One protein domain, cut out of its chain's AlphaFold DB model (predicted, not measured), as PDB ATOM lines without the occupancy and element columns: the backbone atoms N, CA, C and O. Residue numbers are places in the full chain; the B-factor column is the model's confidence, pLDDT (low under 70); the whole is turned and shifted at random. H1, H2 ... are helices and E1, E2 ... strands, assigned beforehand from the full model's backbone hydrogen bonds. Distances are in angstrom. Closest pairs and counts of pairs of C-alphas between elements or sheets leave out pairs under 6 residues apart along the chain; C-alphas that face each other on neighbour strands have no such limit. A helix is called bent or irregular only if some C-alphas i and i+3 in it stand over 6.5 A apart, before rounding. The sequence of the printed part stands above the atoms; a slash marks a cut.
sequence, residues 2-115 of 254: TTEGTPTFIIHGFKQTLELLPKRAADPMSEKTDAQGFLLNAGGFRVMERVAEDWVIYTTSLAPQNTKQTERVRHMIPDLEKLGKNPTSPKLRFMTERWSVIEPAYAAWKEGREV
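What this domain is: This is residues 2 to 115 of the 254 residues of an uncharacterized protein of Mesorhizobium sp. B2-6-6 (UniProt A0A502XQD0). A long, bending two-stranded ribbon, E1 and E2, has a short third strand, E3, beside E2; the helix H2 crosses one face of the ribbon near the start of E1, and the loop of residues 23 to 47 makes a head at the other end. The printed part has 114 residues, with E1, E2, E3, H1 and H2 along the chain; the sheet, order E1, E2, E3, is antiparallel. The class is mixed, helices and strands, with under half of the residues in named elements. The whole is loose, radius of gyration of the C-alphas 18.1 A, and elongated, 57 by 34 by 26 A.

How they stand to each other: E1, residues 9 to 22, and E2, residues 48 to 60, form an antiparallel hairpin at 164 degrees, with N 17 and O 53 2.9 A apart, within hydrogen-bond range. E2 and E3, residues 69 to 72, form another at 145 degrees, with N 69 and O 58 at 2.8 A; the three make a meander, each strand the antiparallel neighbour of the one before. H2, residues 90 to 110, is on the sheet at a height of 9.0 A, making two layers, a helix on one face of a sheet. It lies over E1 and E2 and runs across the strands, at 84 degrees to E1 on the local plane; its closest C-alphas to E1 are Val 101 and Phe 9, 6.9 A. H1, residues 80 to 83, is not on the sheet; it is close to H2 but not clearly touching, C-alphas 83 and 92 being 6.3 A apart. In H2, 14 of 17 O i to N i+4 pairs are within hydrogen-bond range; H1 is too short for one.

Where its parts are: E1 begins at C-alpha 9, (260.118, 225.651, 200.751), measures 31.7 A and bends by 77 degrees at residue 12. E2 measures 34.5 A and bends by 56 degrees at residue 51. H2 measures 29.3 A, ends at C-alpha 110, (255.437, 222.319, 219.086), and has a kink of 40 degrees near residue 104; it is only just irregular, C-alphas 101 and 104 being 6.7 A apart.

The domain as a whole: The C-alphas farthest apart, Thr 2 and Ala 42, are 58.5 A apart. The printed part has no cut; the link E1 to E2 is long, the others short. The mean pLDDT of the printed part is 84.1, with residues 2 to 7, 65, 87 and 115 under 70.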
ATOM      1  N   THR A   2     273.728 220.518 195.802       35.44
ATOM      2  CA  THR A   2     272.293 220.793 195.676       35.44
ATOM      3  C   THR A   2     271.823 220.183 194.363       35.44
ATOM      4  O   THR A   2     272.189 220.670 193.298       35.44
ATOM      5  N   THR A   3     271.086 219.078 194.427       42.12
ATOM      6  CA  THR A   3     270.408 218.495 193.265       42.12
ATOM      7  C   THR A   3     269.444 219.524 192.681       42.12
ATOM      8  O   THR A   3     268.484 219.926 193.339       42.12
ATOM      9  N   GLU A   4     269.723 219.979 191.461       47.03
ATOM     10  CA  GLU A   4     268.843 220.849 190.685       47.03
ATOM     11  C   GLU A   4     267.475 220.168 190.525       47.03
ATOM     12  O   GLU A   4     267.359 219.132 189.873       47.03
ATOM     13  N   GLY A   5     266.441 220.715 191.170       59.38
ATOM     14  CA  GLY A   5     265.055 220.276 190.982       59.38
ATOM     15  C   GLY A   5     264.253 219.976 192.247       59.38
ATOM     16  O   GLY A   5     263.045 219.778 192.133       59.38
ATOM     17  N   THR A   6     264.848 219.967 193.445       58.81
ATOM     18  CA  THR A   6     264.054 219.823 194.677       58.81
ATOM     19  C   THR A   6     263.328 221.142 194.981       58.81
ATOM     20  O   THR A   6     263.994 222.173 195.143       58.81
ATOM     21  N   PRO A   7     261.981 221.161 195.061       63.75
ATOM     22  CA  PRO A   7     261.250 222.362 195.436       63.75
ATOM     23  C   PRO A   7     261.686 222.778 196.840       63.75
ATOM     24  O   PRO A   7     261.505 222.052 197.812       63.75
ATOM     25  N   THR A   8     262.315 223.946 196.937       78.31
ATOM     26  CA  THR A   8     262.745 224.490 198.222       78.31
ATOM     27  C   THR A   8     261.573 225.266 198.810       78.31
ATOM     28  O   THR A   8     260.974 226.102 198.134       78.31
ATOM     29  N   PHE A   9     261.208 224.974 200.053       84.62
ATOM     30  CA  PHE A   9     260.118 225.651 200.751       84.62
ATOM     31  C   PHE A   9     260.696 226.592 201.803       84.62
ATOM     32  O   PHE A   9     261.622 226.229 202.525       84.62
ATOM     33  N   ILE A  10     260.142 227.797 201.891       84.19
ATOM     34  CA  ILE A  10     260.486 228.776 202.921       84.19
ATOM     35  C   ILE A  10     259.312 228.845 203.891       84.19
ATOM     36  O   ILE A  10     258.184 229.157 203.503       84.19
ATOM     37  N   ILE A  11     259.574 228.531 205.156       86.31
ATOM     38  CA  ILE A  11     258.562 228.492 206.211       86.31
ATOM     39  C   ILE A  11     258.485 229.871 206.865       86.31
ATOM     40  O   ILE A  11     259.481 230.394 207.363       86.31
ATOM     41  N   HIS A  12     257.292 230.462 206.865       83.62
ATOM     42  CA  HIS A  12     257.024 231.758 207.491       83.62
ATOM     43  C   HIS A  12     256.537 231.656 208.935       83.62
ATOM     44  O   HIS A  12     256.510 232.666 209.633       83.62
ATOM     45  N   GLY A  13     256.104 230.471 209.356       84.56
ATOM     46  CA  GLY A  13     255.709 230.194 210.729       84.56
ATOM     47  C   GLY A  13     254.494 229.285 210.814       84.56
ATOM     48  O   GLY A  13     253.936 228.841 209.801       84.56
ATOM     49  N   PHE A  14     254.076 229.041 212.048       89.62
ATOM     50  CA  PHE A  14     252.937 228.194 212.371       89.62
ATOM     51  C   PHE A  14     251.912 228.953 213.211       89.62
ATOM     52  O   PHE A  14     252.233 229.901 213.928       89.62
ATOM     53  N   LYS A  15     250.649 228.540 213.124       87.06
ATOM     54  CA  LYS A  15     249.583 229.060 213.987       87.06
ATOM     55  C   LYS A  15     248.630 227.946 214.386       87.06
ATOM     56  O   LYS A  15     248.383 227.033 213.605       87.06
ATOM     57  N   GLN A  16     248.045 228.075 215.568       91.00
ATOM     58  CA  GLN A  16     246.994 227.187 216.046       91.00
ATOM     59  C   GLN A  16     245.665 227.939 216.075       91.00
ATOM     60  O   GLN A  16     245.597 229.069 216.564       91.00
ATOM     61  N   THR A  17     244.608 227.326 215.551       89.31
ATOM     62  CA  THR A  17     243.239 227.839 215.675       89.31
ATOM     63  C   THR A  17     242.357 226.807 216.365       89.31
ATOM     64  O   THR A  17     242.603 225.607 216.287       89.31
ATOM     65  N   LEU A  18     241.324 227.266 217.071       92.25
ATOM     66  CA  LEU A  18     240.294 226.390 217.630       92.25
ATOM     67  C   LEU A  18     239.122 226.349 216.652       92.25
ATOM     68  O   LEU A  18     238.380 227.325 216.537       92.25
ATOM     69  N   GLU A  19     238.966 225.235 215.941       90.50
ATOM     70  CA  GLU A  19     237.890 225.049 214.967       90.50
ATOM     71  C   GLU A  19     236.803 224.132 215.521       90.50
ATOM     72  O   GLU A  19     237.079 223.161 216.221       90.50
ATOM     73  N   LEU A  20     235.546 224.435 215.195       92.06
ATOM     74  CA  LEU A  20     234.435 223.523 215.449       92.06
ATOM     75  C   LEU A  20     234.438 222.454 214.359       92.06
ATOM     76  O   LEU A  20     234.064 222.729 213.218       92.06
ATOM     77  N   LEU A  21     234.854 221.240 214.711       89.75
ATOM     78  CA  LEU A  21     234.873 220.093 213.810       89.75
ATOM     79  C   LEU A  21     233.888 219.019 214.285       89.75
ATOM     80  O   LEU A  21     233.672 218.872 215.490       89.75
ATOM     81  N   PRO A  22     233.274 218.260 213.360       92.00
ATOM     82  CA  PRO A  22     232.423 217.145 213.736       92.00
ATOM     83  C   PRO A  22     233.258 216.068 214.433       92.00
ATOM     84  O   PRO A  22     234.280 215.615 213.905       92.00
ATOM     85  N   LYS A  23     232.812 215.653 215.617       90.94
ATOM     86  CA  LYS A  23     233.469 214.629 216.422       90.94
ATOM     87  C   LYS A  23     233.279 213.257 215.780       90.94
ATOM     88  O   LYS A  23     232.155 212.866 215.466       90.94
ATOM     89  N   ARG A  24     234.371 212.520 215.577       88.12
ATOM     90  CA  ARG A  24     234.305 211.100 215.200       88.12
ATOM     91  C   ARG A  24     234.020 210.255 216.434       88.12
ATOM     92  O   ARG A  24     234.549 210.556 217.501       88.12
ATOM     93  N   ALA A  25     233.187 209.232 216.272       85.00
ATOM     94  CA  ALA A  25     232.949 208.267 217.336       85.00
ATOM     95  C   ALA A  25     234.234 207.515 217.681       85.00
ATOM     96  O   ALA A  25     235.021 207.188 216.788       85.00
ATOM     97  N   ALA A  26     234.431 207.256 218.972       82.38
ATOM     98  CA  ALA A  26     235.542 206.428 219.434       82.38
ATOM     99  C   ALA A  26     235.266 204.948 219.130       82.38
ATOM    100  O   ALA A  26     236.169 204.220 218.725       82.38
ATOM    101  N   ASP A  27     234.003 204.543 219.264       84.00
ATOM    102  CA  ASP A  27     233.512 203.220 218.903       84.00
ATOM    103  C   ASP A  27     232.248 203.350 218.031       84.00
ATOM    104  O   ASP A  27     231.151 203.599 218.539       84.00
ATOM    105  N   PRO A  28     232.382 203.185 216.702       77.62
ATOM    106  CA  PRO A  28     231.266 203.302 215.765       77.62
ATOM    107  C   PRO A  28     230.141 202.281 215.974       77.62
ATOM    108  O   PRO A  28     229.074 202.447 215.390       77.62
ATOM    109  N   MET A  29     230.370 201.207 216.742       79.94
ATOM    110  CA  MET A  29     229.370 200.155 216.957       79.94
ATOM    111  C   MET A  29     228.470 200.417 218.167       79.94
ATOM    112  O   MET A  29     227.326 199.962 218.180       79.94
ATOM    113  N   SER A  30     228.960 201.136 219.178       83.88
ATOM    114  CA  SER A  30     228.188 201.473 220.383       83.88
ATOM    115  C   SER A  30     227.583 202.878 220.337       83.88
ATOM    116  O   SER A  30     226.553 203.129 220.967       83.88
ATOM    117  N   GLU A  31     228.176 203.789 219.567       86.38
ATOM    118  CA  GLU A  31     227.744 205.181 219.468       86.38
ATOM    119  C   GLU A  31     226.878 205.422 218.222       86.38
ATOM    120  O   GLU A  31     227.089 204.850 217.154       86.38
ATOM    121  N   LYS A  32     225.884 206.314 218.326       89.00
ATOM    122  CA  LYS A  32     225.039 206.674 217.180       89.00
ATOM    123  C   LYS A  32     225.842 207.529 216.198       89.00
ATOM    124  O   LYS A  32     226.028 208.724 216.437       89.00
ATOM    125  N   THR A  33     226.279 206.938 215.090       91.62
ATOM    126  CA  THR A  33     227.049 207.633 214.049       91.62
ATOM    127  C   THR A  33     226.313 207.771 212.726       91.62
ATOM    128  O   THR A  33     225.378 207.031 212.427       91.62
ATOM    129  N   ASP A  34     226.763 208.710 211.897       90.50
ATOM    130  CA  ASP A  34     226.404 208.743 210.480       90.50
ATOM    131  C   ASP A  34     227.225 207.746 209.636       90.50
ATOM    132  O   ASP A  34     228.125 207.065 210.129       90.50
ATOM    133  N   ALA A  35     226.946 207.697 208.328       88.88
ATOM    134  CA  ALA A  35     227.650 206.837 207.371       88.88
ATOM    135  C   ALA A  35     229.155 207.148 207.225       88.88
ATOM    136  O   ALA A  35     229.895 206.360 206.642       88.88
ATOM    137  N   GLN A  36     229.616 208.301 207.717       84.06
ATOM    138  CA  GLN A  36     231.018 208.718 207.683       84.06
ATOM    139  C   GLN A  36     231.730 208.497 209.034       84.06
ATOM    140  O   GLN A  36     232.926 208.794 209.140       84.06
ATOM    141  N   GLY A  37     231.026 207.958 210.040       87.81
ATOM    142  CA  GLY A  37     231.544 207.665 211.379       87.81
ATOM    143  C   GLY A  37     231.556 208.864 212.335       87.81
ATOM    144  O   GLY A  37     232.293 208.852 213.322       87.81
ATOM    145  N   PHE A  38     230.794 209.926 212.051       92.25
ATOM    146  CA  PHE A  38     230.670 211.081 212.945       92.25
ATOM    147  C   PHE A  38     229.527 210.901 213.938       92.25
ATOM    148  O   PHE A  38     228.453 210.427 213.573       92.25
ATOM    149  N   LEU A  39     229.754 211.322 215.180       93.00
ATOM    150  CA  LEU A  39     228.817 211.162 216.286       93.00
ATOM    151  C   LEU A  39     227.607 212.087 216.121       93.00
ATOM    152  O   LEU A  39     227.754 213.277 215.828       93.00
ATOM    153  N   LEU A  40     226.412 211.540 216.321       93.06
ATOM    154  CA  LEU A  40     225.143 212.247 216.200       93.06
ATOM    155  C   LEU A  40     224.543 212.530 217.579       93.06
ATOM    156  O   LEU A  40     224.537 211.679 218.465       93.06
ATOM    157  N   ASN A  41     223.989 213.727 217.752       92.88
ATOM    158  CA  ASN A  41     223.215 214.082 218.934       92.88
ATOM    159  C   ASN A  41     221.807 213.447 218.894       92.88
ATOM    160  O   ASN A  41     221.410 212.811 217.914       92.88
ATOM    161  N   ALA A  42     221.017 213.651 219.954       90.75
ATOM    162  CA  ALA A  42     219.646 213.140 220.036       90.75
ATOM    163  C   ALA A  42     218.751 213.617 218.871       90.75
ATOM    164  O   ALA A  42     217.899 212.866 218.403       90.75
ATOM    165  N   GLY A  43     218.997 214.827 218.360       89.88
ATOM    166  CA  GLY A  43     218.307 215.402 217.203       89.88
ATOM    167  C   GLY A  43     218.810 214.914 215.840       89.88
ATOM    168  O   GLY A  43     218.300 215.363 214.822       89.88
ATOM    169  N   GLY A  44     219.804 214.019 215.795       89.50
ATOM    170  CA  GLY A  44     220.378 213.500 214.550       89.50
ATOM    171  C   GLY A  44     221.385 214.430 213.864       89.50
ATOM    172  O   GLY A  44     221.801 214.143 212.746       89.50
ATOM    173  N   PHE A  45     221.809 215.517 214.512       91.25
ATOM    174  CA  PHE A  45     222.855 216.410 214.006       91.25
ATOM    175  C   PHE A  45     224.234 215.982 214.504       91.25
ATOM    176  O   PHE A  45     224.366 215.476 215.617       91.25
ATOM    177  N   ARG A  46     225.278 216.235 213.709       93.50
ATOM    178  CA  ARG A  46     226.665 215.953 214.105       93.50
ATOM    179  C   ARG A  46     227.048 216.754 215.347       93.50
ATOM    180  O   ARG A  46     226.840 217.966 215.397       93.50
ATOM    181  N   VAL A  47     227.634 216.081 216.330       92.38
ATOM    182  CA  VAL A  47     228.212 216.736 217.505       92.38
ATOM    183  C   VAL A  47     229.482 217.457 217.080       92.38
ATOM    184  O   VAL A  47     230.388 216.853 216.508       92.38
ATOM    185  N   MET A  48     229.532 218.759 217.349       93.00
ATOM    186  CA  MET A  48     230.671 219.613 217.029       93.00
ATOM    187  C   MET A  48     231.536 219.790 218.274       93.00
ATOM    188  O   MET A  48     231.031 220.143 219.338       93.00
ATOM    189  N   GLU A  49     232.837 219.578 218.134       93.06
ATOM    190  CA  GLU A  49     233.826 219.760 219.193       93.06
ATOM    191  C   GLU A  49     234.836 220.827 218.770       93.06
ATOM    192  O   GLU A  49     235.183 220.939 217.593       93.06
ATOM    193  N   ARG A  50     235.287 221.648 219.727       92.25
ATOM    194  CA  ARG A  50     236.381 222.592 219.485       92.25
ATOM    195  C   ARG A  50     237.686 221.814 219.494       92.25
ATOM    196  O   ARG A  50     238.171 221.442 220.557       92.25
ATOM    197  N   VAL A  51     238.238 221.585 218.313       91.12
ATOM    198  CA  VAL A  51     239.510 220.893 218.127       91.12
ATOM    199  C   VAL A  51     240.575 221.926 217.788       91.12
ATOM    200  O   VAL A  51     240.350 222.829 216.979       91.12
ATOM    201  N   ALA A  52     241.730 221.811 218.439       90.19
ATOM    202  CA  ALA A  52     242.894 222.608 218.099       90.19
ATOM    203  C   ALA A  52     243.486 222.102 216.777       90.19
ATOM    204  O   ALA A  52     243.898 220.947 216.681       90.19
ATOM    205  N   GLU A  53     243.488 222.959 215.762       92.81
ATOM    206  CA  GLU A  53     244.007 222.663 214.432       92.81
ATOM    207  C   GLU A  53     245.256 223.511 214.177       92.81
ATOM    208  O   GLU A  53     245.248 224.737 214.338       92.81
ATOM    209  N   ASP A  54     246.326 222.837 213.767       94.19
ATOM    210  CA  ASP A  54     247.629 223.447 213.530       94.19
ATOM    211  C   ASP A  54     247.791 223.760 212.031       94.19
ATOM    212  O   ASP A  54     247.492 222.944 211.153       94.19
ATOM    213  N   TRP A  55     248.274 224.963 211.724       93.06
ATOM    214  CA  TRP A  55     248.438 225.490 210.370       93.06
ATOM    215  C   TRP A  55     249.886 225.886 210.115       93.06
ATOM    216  O   TRP A  55     250.531 226.478 210.979       93.06
ATOM    217  N   VAL A  56     250.354 225.638 208.896       92.81
ATOM    218  CA  VAL A  56     251.651 226.100 208.399       92.81
ATOM    219  C   VAL A  56     251.449 227.228 207.394       92.81
ATOM    220  O   VAL A  56     250.563 227.160 206.536       92.81
ATOM    221  N   ILE A  57     252.273 228.269 207.502       90.75
ATOM    222  CA  ILE A  57     252.363 229.351 206.524       90.75
ATOM    223  C   ILE A  57     253.709 229.217 205.821       90.75
ATOM    224  O   ILE A  57     254.756 229.315 206.458       90.75
ATOM    225  N   TYR A  58     253.703 228.994 204.512       90.00
ATOM    226  CA  TYR A  58     254.931 228.786 203.747       90.00
ATOM    227  C   TYR A  58     254.836 229.389 202.343       90.00
ATOM    228  O   TYR A  58     253.757 229.740 201.864       90.00
ATOM    229  N   THR A  59     255.981 229.521 201.684       88.50
ATOM    230  CA  THR A  59     256.080 229.874 200.269       88.50
ATOM    231  C   THR A  59     257.038 228.924 199.556       88.50
ATOM    232  O   THR A  59     257.899 228.302 200.183       88.50
ATOM    233  N   THR A  60     256.866 228.756 198.248       85.06
ATOM    234  CA  THR A  60     257.817 228.005 197.423       85.06
ATOM    235  C   THR A  60     258.950 228.938 197.002       85.06
ATOM    236  O   THR A  60     258.735 230.128 196.801       85.06
ATOM    237  N   SER A  61     260.168 228.423 196.845       75.44
ATOM    238  CA  SER A  61     261.353 229.239 196.536       75.44
ATOM    239  C   SER A  61     261.258 230.022 195.227       75.44
ATOM    240  O   SER A  61     261.933 231.032 195.065       75.44
ATOM    241  N   LEU A  62     260.429 229.550 194.296       76.19
ATOM    242  CA  LEU A  62     260.187 230.182 193.000       76.19
ATOM    243  C   LEU A  62     259.028 231.188 193.035       76.19
ATOM    244  O   LEU A  62     258.828 231.918 192.066       76.19
ATOM    245  N   ALA A  63     258.237 231.217 194.111       74.81
ATOM    246  CA  ALA A  63     257.134 232.153 194.233       74.81
ATOM    247  C   ALA A  63     257.642 233.545 194.653       74.81
ATOM    248  O   ALA A  63     258.587 233.661 195.438       74.81
ATOM    249  N   PRO A  64     256.997 234.630 194.180       72.44
ATOM    250  CA  PRO A  64     257.241 235.966 194.706       72.44
ATOM    251  C   PRO A  64     257.058 235.989 196.228       72.44
ATOM    252  O   PRO A  64     256.108 235.395 196.740       72.44
ATOM    253  N   GLN A  65     257.906 236.734 196.946       64.88
ATOM    254  CA  GLN A  65     257.919 236.782 198.421       64.88
ATOM    255  C   GLN A  65     256.569 237.165 199.062       64.88
ATOM    256  O   GLN A  65     256.334 236.895 200.239       64.88
ATOM    257  N   ASN A  66     255.664 237.773 198.293       71.81
ATOM    258  CA  ASN A  66     254.342 238.183 198.761       71.81
ATOM    259  C   ASN A  66     253.291 237.061 198.707       71.81
ATOM    260  O   ASN A  66     252.229 237.197 199.317       71.81
ATOM    261  N   THR A  67     253.561 235.952 198.020       82.19
ATOM    262  CA  THR A  67     252.622 234.832 197.916       82.19
ATOM    263  C   THR A  67     252.856 233.866 199.070       82.19
ATOM    264  O   THR A  67     253.806 233.082 199.057       82.19
ATOM    265  N   LYS A  68     251.976 233.912 200.074       86.44
ATOM    266  CA  LYS A  68     251.991 233.000 201.225       86.44
ATOM    267  C   LYS A  68     250.856 231.991 201.103       86.44
ATOM    268  O   LYS A  68     249.700 232.376 200.943       86.44
ATOM    269  N   GLN A  69     251.177 230.709 201.215       90.06
ATOM    270  CA  GLN A  69     250.194 229.637 201.336       90.06
ATOM    271  C   GLN A  69     249.964 229.337 202.813       90.06
ATOM    272  O   GLN A  69     250.908 229.315 203.597       90.06
ATOM    273  N   THR A  70     248.704 229.149 203.199       92.44
ATOM    274  CA  THR A  70     248.323 228.730 204.551       92.44
ATOM    275  C   THR A  70     247.561 227.424 204.437       92.44
ATOM    276  O   THR A  70     246.455 227.407 203.900       92.44
ATOM    277  N   GLU A  71     248.137 226.334 204.935       93.50
ATOM    278  CA  GLU A  71     247.523 225.008 204.857       93.50
ATOM    279  C   GLU A  71     247.552 224.302 206.219       93.50
ATOM    280  O   GLU A  71     248.381 224.607 207.079       93.50
ATOM    281  N   ARG A  72     246.616 223.370 206.444       94.00
ATOM    282  CA  ARG A  72     246.564 222.598 207.695       94.00
ATOM    283  C   ARG A  72     247.699 221.586 207.735       94.00
ATOM    284  O   ARG A  72     247.882 220.834 206.774       94.00
ATOM    285  N   VAL A  73     248.378 221.484 208.873       93.62
ATOM    286  CA  VAL A  73     249.497 220.553 209.060       93.62
ATOM    287  C   VAL A  73     249.043 219.104 208.879       93.62
ATOM    288  O   VAL A  73     249.735 218.330 208.225       93.62
ATOM    289  N   ARG A  74     247.826 218.748 209.316       90.94
ATOM    290  CA  ARG A  74     247.264 217.400 209.099       90.94
ATOM    291  C   ARG A  74     247.194 216.982 207.626       90.94
ATOM    292  O   ARG A  74     247.159 215.796 207.327       90.94
ATOM    293  N   HIS A  75     247.106 217.946 206.706       89.50
ATOM    294  CA  HIS A  75     247.072 217.685 205.268       89.50
ATOM    295  C   HIS A  75     248.473 217.643 204.656       89.50
ATOM    296  O   HIS A  75     248.594 217.276 203.492       89.50
ATOM    297  N   MET A  76     249.508 218.041 205.404       88.94
ATOM    298  CA  MET A  76     250.899 218.033 204.948       88.94
ATOM    299  C   MET A  76     251.547 216.672 205.170       88.94
ATOM    300  O   MET A  76     252.415 216.288 204.395       88.94
ATOM    301  N   ILE A  77     251.092 215.947 206.195       89.69
ATOM    302  CA  ILE A  77     251.588 214.619 206.539       89.69
ATOM    303  C   ILE A  77     251.213 213.646 205.405       89.69
ATOM    304  O   ILE A  77     250.023 213.475 205.113       89.69
ATOM    305  N   PRO A  78     252.195 213.018 204.735       86.06
ATOM    306  CA  PRO A  78     251.928 212.079 203.658       86.06
ATOM    307  C   PRO A  78     251.267 210.808 204.210       86.06
ATOM    308  O   PRO A  78     251.887 210.008 204.902       86.06
ATOM    309  N   ASP A  79     249.993 210.615 203.876       83.81
ATOM    310  CA  ASP A  79     249.230 209.416 204.224       83.81
ATOM    311  C   ASP A  79     249.391 208.346 203.130       83.81
ATOM    312  O   ASP A  79     248.803 208.436 202.045       83.81
ATOM    313  N   LEU A  80     250.212 207.334 203.421       76.88
ATOM    314  CA  LEU A  80     250.536 206.238 202.502       76.88
ATOM    315  C   LEU A  80     249.311 205.394 202.115       76.88
ATOM    316  O   LEU A  80     249.288 204.833 201.017       76.88
ATOM    317  N   GLU A  81     248.289 205.313 202.971       77.94
ATOM    318  CA  GLU A  81     247.072 204.549 202.675       77.94
ATOM    319  C   GLU A  81     246.233 205.242 201.602       77.94
ATOM    320  O   GLU A  81     245.706 204.589 200.699       77.94
ATOM    321  N   LYS A  82     246.160 206.577 201.646       74.06
ATOM    322  CA  LYS A  82     245.385 207.378 200.684       74.06
ATOM    323  C   LYS A  82     246.137 207.680 199.393       74.06
ATOM    324  O   LYS A  82     245.511 207.878 198.354       74.06
ATOM    325  N   LEU A  83     247.464 207.782 199.454       71.62
ATOM    326  CA  LEU A  83     248.307 208.178 198.317       71.62
ATOM    327  C   LEU A  83     248.817 206.987 197.491       71.62
ATOM    328  O   LEU A  83     249.336 207.188 196.392       71.62
ATOM    329  N   GLY A  84     248.615 205.764 197.987       70.44
ATOM    330  CA  GLY A  84     249.090 204.532 197.374       70.44
ATOM    331  C   GLY A  84     250.534 204.219 197.765       70.44
ATOM    332  O   GLY A  84     251.372 205.103 197.921       70.44
ATOM    333  N   LYS A  85     250.850 202.925 197.883       74.88
ATOM    334  CA  LYS A  85     252.164 202.435 198.342       74.88
ATOM    335  C   LYS A  85     253.290 202.574 197.310       74.88
ATOM    336  O   LYS A  85     254.372 202.047 197.536       74.88
ATOM    337  N   ASN A  86     253.046 203.213 196.162       75.75
ATOM    338  CA  ASN A  86     254.056 203.347 195.117       75.75
ATOM    339  C   ASN A  86     254.947 204.575 195.399       75.75
ATOM    340  O   ASN A  86     254.492 205.702 195.174       75.75
ATOM    341  N   PRO A  87     256.208 204.385 195.834       68.88
ATOM    342  CA  PRO A  87     257.118 205.483 196.173       68.88
ATOM    343  C   PRO A  87     257.465 206.370 194.967       68.88
ATOM    344  O   PRO A  87     257.905 207.503 195.134       68.88
ATOM    345  N   THR A  88     257.228 205.883 193.747       75.94
ATOM    346  CA  THR A  88     257.529 206.589 192.496       75.94
ATOM    347  C   THR A  88     256.398 207.525 192.056       75.94
ATOM    348  O   THR A  88     256.556 208.266 191.087       75.94
ATOM    349  N   SER A  89     255.252 207.535 192.750       82.31
ATOM    350  CA  SER A  89     254.154 208.454 192.431       82.31
ATOM    351  C   SER A  89     254.620 209.913 192.565       82.31
ATOM    352  O   SER A  89     255.039 210.310 193.659       82.31
ATOM    353  N   PRO A  90     254.517 210.749 191.509       84.00
ATOM    354  CA  PRO A  90     254.948 212.150 191.562       84.00
ATOM    355  C   PRO A  90     254.294 212.934 192.704       84.00
ATOM    356  O   PRO A  90     254.935 213.762 193.347       84.00
ATOM    357  N   LYS A  91     253.026 212.623 193.008       83.31
ATOM    358  CA  LYS A  91     252.282 213.241 194.109       83.31
ATOM    359  C   LYS A  91     252.856 212.861 195.472       83.31
ATOM    360  O   LYS A  91     253.009 213.732 196.319       83.31
ATOM    361  N   LEU A  92     253.163 211.580 195.690       85.56
ATOM    362  CA  LEU A  92     253.724 211.121 196.962       85.56
ATOM    363  C   LEU A  92     255.114 211.719 197.181       85.56
ATOM    364  O   LEU A  92     255.377 212.239 198.257       85.56
ATOM    365  N   ARG A  93     255.955 211.738 196.141       85.50
ATOM    366  CA  ARG A  93     257.273 212.384 196.189       85.50
ATOM    367  C   ARG A  93     257.179 213.852 196.588       85.50
ATOM    368  O   ARG A  93     257.822 214.251 197.548       85.50
ATOM    369  N   PHE A  94     256.319 214.618 195.916       85.12
ATOM    370  CA  PHE A  94     256.111 216.029 196.237       85.12
ATOM    371  C   PHE A  94     255.644 216.236 197.686       85.12
ATOM    372  O   PHE A  94     256.158 217.103 198.387       85.12
ATOM    373  N   MET A  95     254.687 215.427 198.155       88.19
ATOM    374  CA  MET A  95     254.186 215.505 199.532       88.19
ATOM    375  C   MET A  95     255.273 215.182 200.559       88.19
ATOM    376  O   MET A  95     255.403 215.902 201.544       88.19
ATOM    377  N   THR A  96     256.062 214.136 200.317       88.56
ATOM    378  CA  THR A  96     257.155 213.718 201.200       88.56
ATOM    379  C   THR A  96     258.285 214.744 201.227       88.56
ATOM    380  O   THR A  96     258.765 215.077 202.304       88.56
ATOM    381  N   GLU A  97     258.681 215.287 200.073       87.69
ATOM    382  CA  GLU A  97     259.699 216.345 199.974       87.69
ATOM    383  C   GLU A  97     259.234 217.639 200.654       87.69
ATOM    384  O   GLU A  97     260.006 218.308 201.335       87.69
ATOM    385  N   ARG A  98     257.949 217.987 200.529       89.19
ATOM    386  CA  ARG A  98     257.374 219.127 201.248       89.19
ATOM    387  C   ARG A  98     257.354 218.889 202.758       89.19
ATOM    388  O   ARG A  98     257.711 219.786 203.521       89.19
ATOM    389  N   TRP A  99     256.942 217.700 203.196       91.75
ATOM    390  CA  TRP A  99     256.882 217.365 204.618       91.75
ATOM    391  C   TRP A  99     258.268 217.291 205.257       91.75
ATOM    392  O   TRP A  99     258.425 217.808 206.354       91.75
ATOM    393  N   SER A 100     259.287 216.769 204.570       90.31
ATOM    394  CA  SER A 100     260.645 216.659 205.128       90.31
ATOM    395  C   SER A 100     261.275 218.010 205.484       90.31
ATOM    396  O   SER A 100     262.110 218.081 206.382       90.31
ATOM    397  N   VAL A 101     260.857 219.092 204.819       88.56
ATOM    398  CA  VAL A 101     261.269 220.464 205.157       88.56
ATOM    399  C   VAL A 101     260.434 221.032 206.310       88.56
ATOM    400  O   VAL A 101     260.969 221.708 207.188       88.56
ATOM    401  N   ILE A 102     259.124 220.768 206.327       90.12
ATOM    402  CA  ILE A 102     258.182 221.348 207.299       90.12
ATOM    403  C   ILE A 102     258.236 220.642 208.659       90.12
ATOM    404  O   ILE A 102     258.155 221.308 209.687       90.12
ATOM    405  N   GLU A 103     258.384 219.322 208.675       92.56
ATOM    406  CA  GLU A 103     258.389 218.471 209.866       92.56
ATOM    407  C   GLU A 103     259.356 218.935 210.967       92.56
ATOM    408  O   GLU A 103     258.890 219.138 212.090       92.56
ATOM    409  N   PRO A 104     260.659 219.171 210.704       90.88
ATOM    410  CA  PRO A 104     261.578 219.601 211.756       90.88
ATOM    411  C   PRO A 104     261.208 220.976 212.323       90.88
ATOM    412  O   PRO A 104     261.295 221.193 213.531       90.88
ATOM    413  N   ALA A 105     260.746 221.900 211.475       87.31
ATOM    414  CA  ALA A 105     260.303 223.220 211.915       87.31
ATOM    415  C   ALA A 105     259.002 223.140 212.727       87.31
ATOM    416  O   ALA A 105     258.844 223.852 213.717       87.31
ATOM    417  N   TYR A 106     258.095 222.243 212.344       91.06
ATOM    418  CA  TYR A 106     256.856 221.988 213.064       91.06
ATOM    419  C   TYR A 106     257.121 221.360 214.436       91.06
ATOM    420  O   TYR A 106     256.561 221.819 215.429       91.06
ATOM    421  N   ALA A 107     258.016 220.373 214.525       91.50
ATOM    422  CA  ALA A 107     258.437 219.783 215.795       91.50
ATOM    423  C   ALA A 107     259.057 220.842 216.722       91.50
ATOM    424  O   ALA A 107     258.640 220.979 217.872       91.50
ATOM    425  N   ALA A 108     259.964 221.671 216.193       86.19
ATOM    426  CA  ALA A 108     260.542 222.783 216.940       86.19
ATOM    427  C   ALA A 108     259.472 223.779 217.417       86.19
ATOM    428  O   ALA A 108     259.518 224.223 218.561       86.19
ATOM    429  N   TRP A 109     258.475 224.096 216.585       86.81
ATOM    430  CA  TRP A 109     257.351 224.948 216.978       86.81
ATOM    431  C   TRP A 109     256.502 224.327 218.096       86.81
ATOM    432  O   TRP A 109     256.198 225.012 219.074       86.81
ATOM    433  N   LYS A 110     256.176 223.027 218.021       87.56
ATOM    434  CA  LYS A 110     255.437 222.319 219.086       87.56
ATOM    435  C   LYS A 110     256.188 222.303 220.414       87.56
ATOM    436  O   LYS A 110     255.555 222.338 221.465       87.56
ATOM    437  N   GLU A 111     257.514 222.282 220.366       85.50
ATOM    438  CA  GLU A 111     258.389 222.365 221.539       85.50
ATOM    439  C   GLU A 111     258.653 223.809 222.003       85.50
ATOM    440  O   GLU A 111     259.391 224.027 222.964       85.50
ATOM    441  N   GLY A 112     258.098 224.815 221.320       72.81
ATOM    442  CA  GLY A 112     258.347 226.225 221.618       72.81
ATOM    443  C   GLY A 112     259.768 226.691 221.276       72.81
ATOM    444  O   GLY A 112     260.197 227.745 221.736       72.81
ATOM    445  N   ARG A 113     260.520 225.942 220.466       75.19
ATOM    446  CA  ARG A 113     261.862 226.283 219.960       75.19
ATOM    447  C   ARG A 113     261.817 226.876 218.547       75.19
ATOM    448  O   ARG A 113     262.728 226.658 217.753       75.19
ATOM    449  N   GLU A 114     260.756 227.608 218.212       71.81
ATOM    450  CA  GLU A 114     260.617 228.234 216.895       71.81
ATOM    451  C   GLU A 114     261.750 229.247 216.656       71.81
ATOM    452  O   GLU A 114     261.953 230.178 217.442       71.81
ATOM    453  N   VAL A 115     262.492 229.056 215.564       65.81
ATOM    454  CA  VAL A 115     263.436 230.055 215.057       65.81
ATOM    455  C   VAL A 115     262.612 231.058 214.246       65.81
ATOM    456  O   VAL A 115     261.978 230.645 213.272       65.81
TER     457      VAL A 115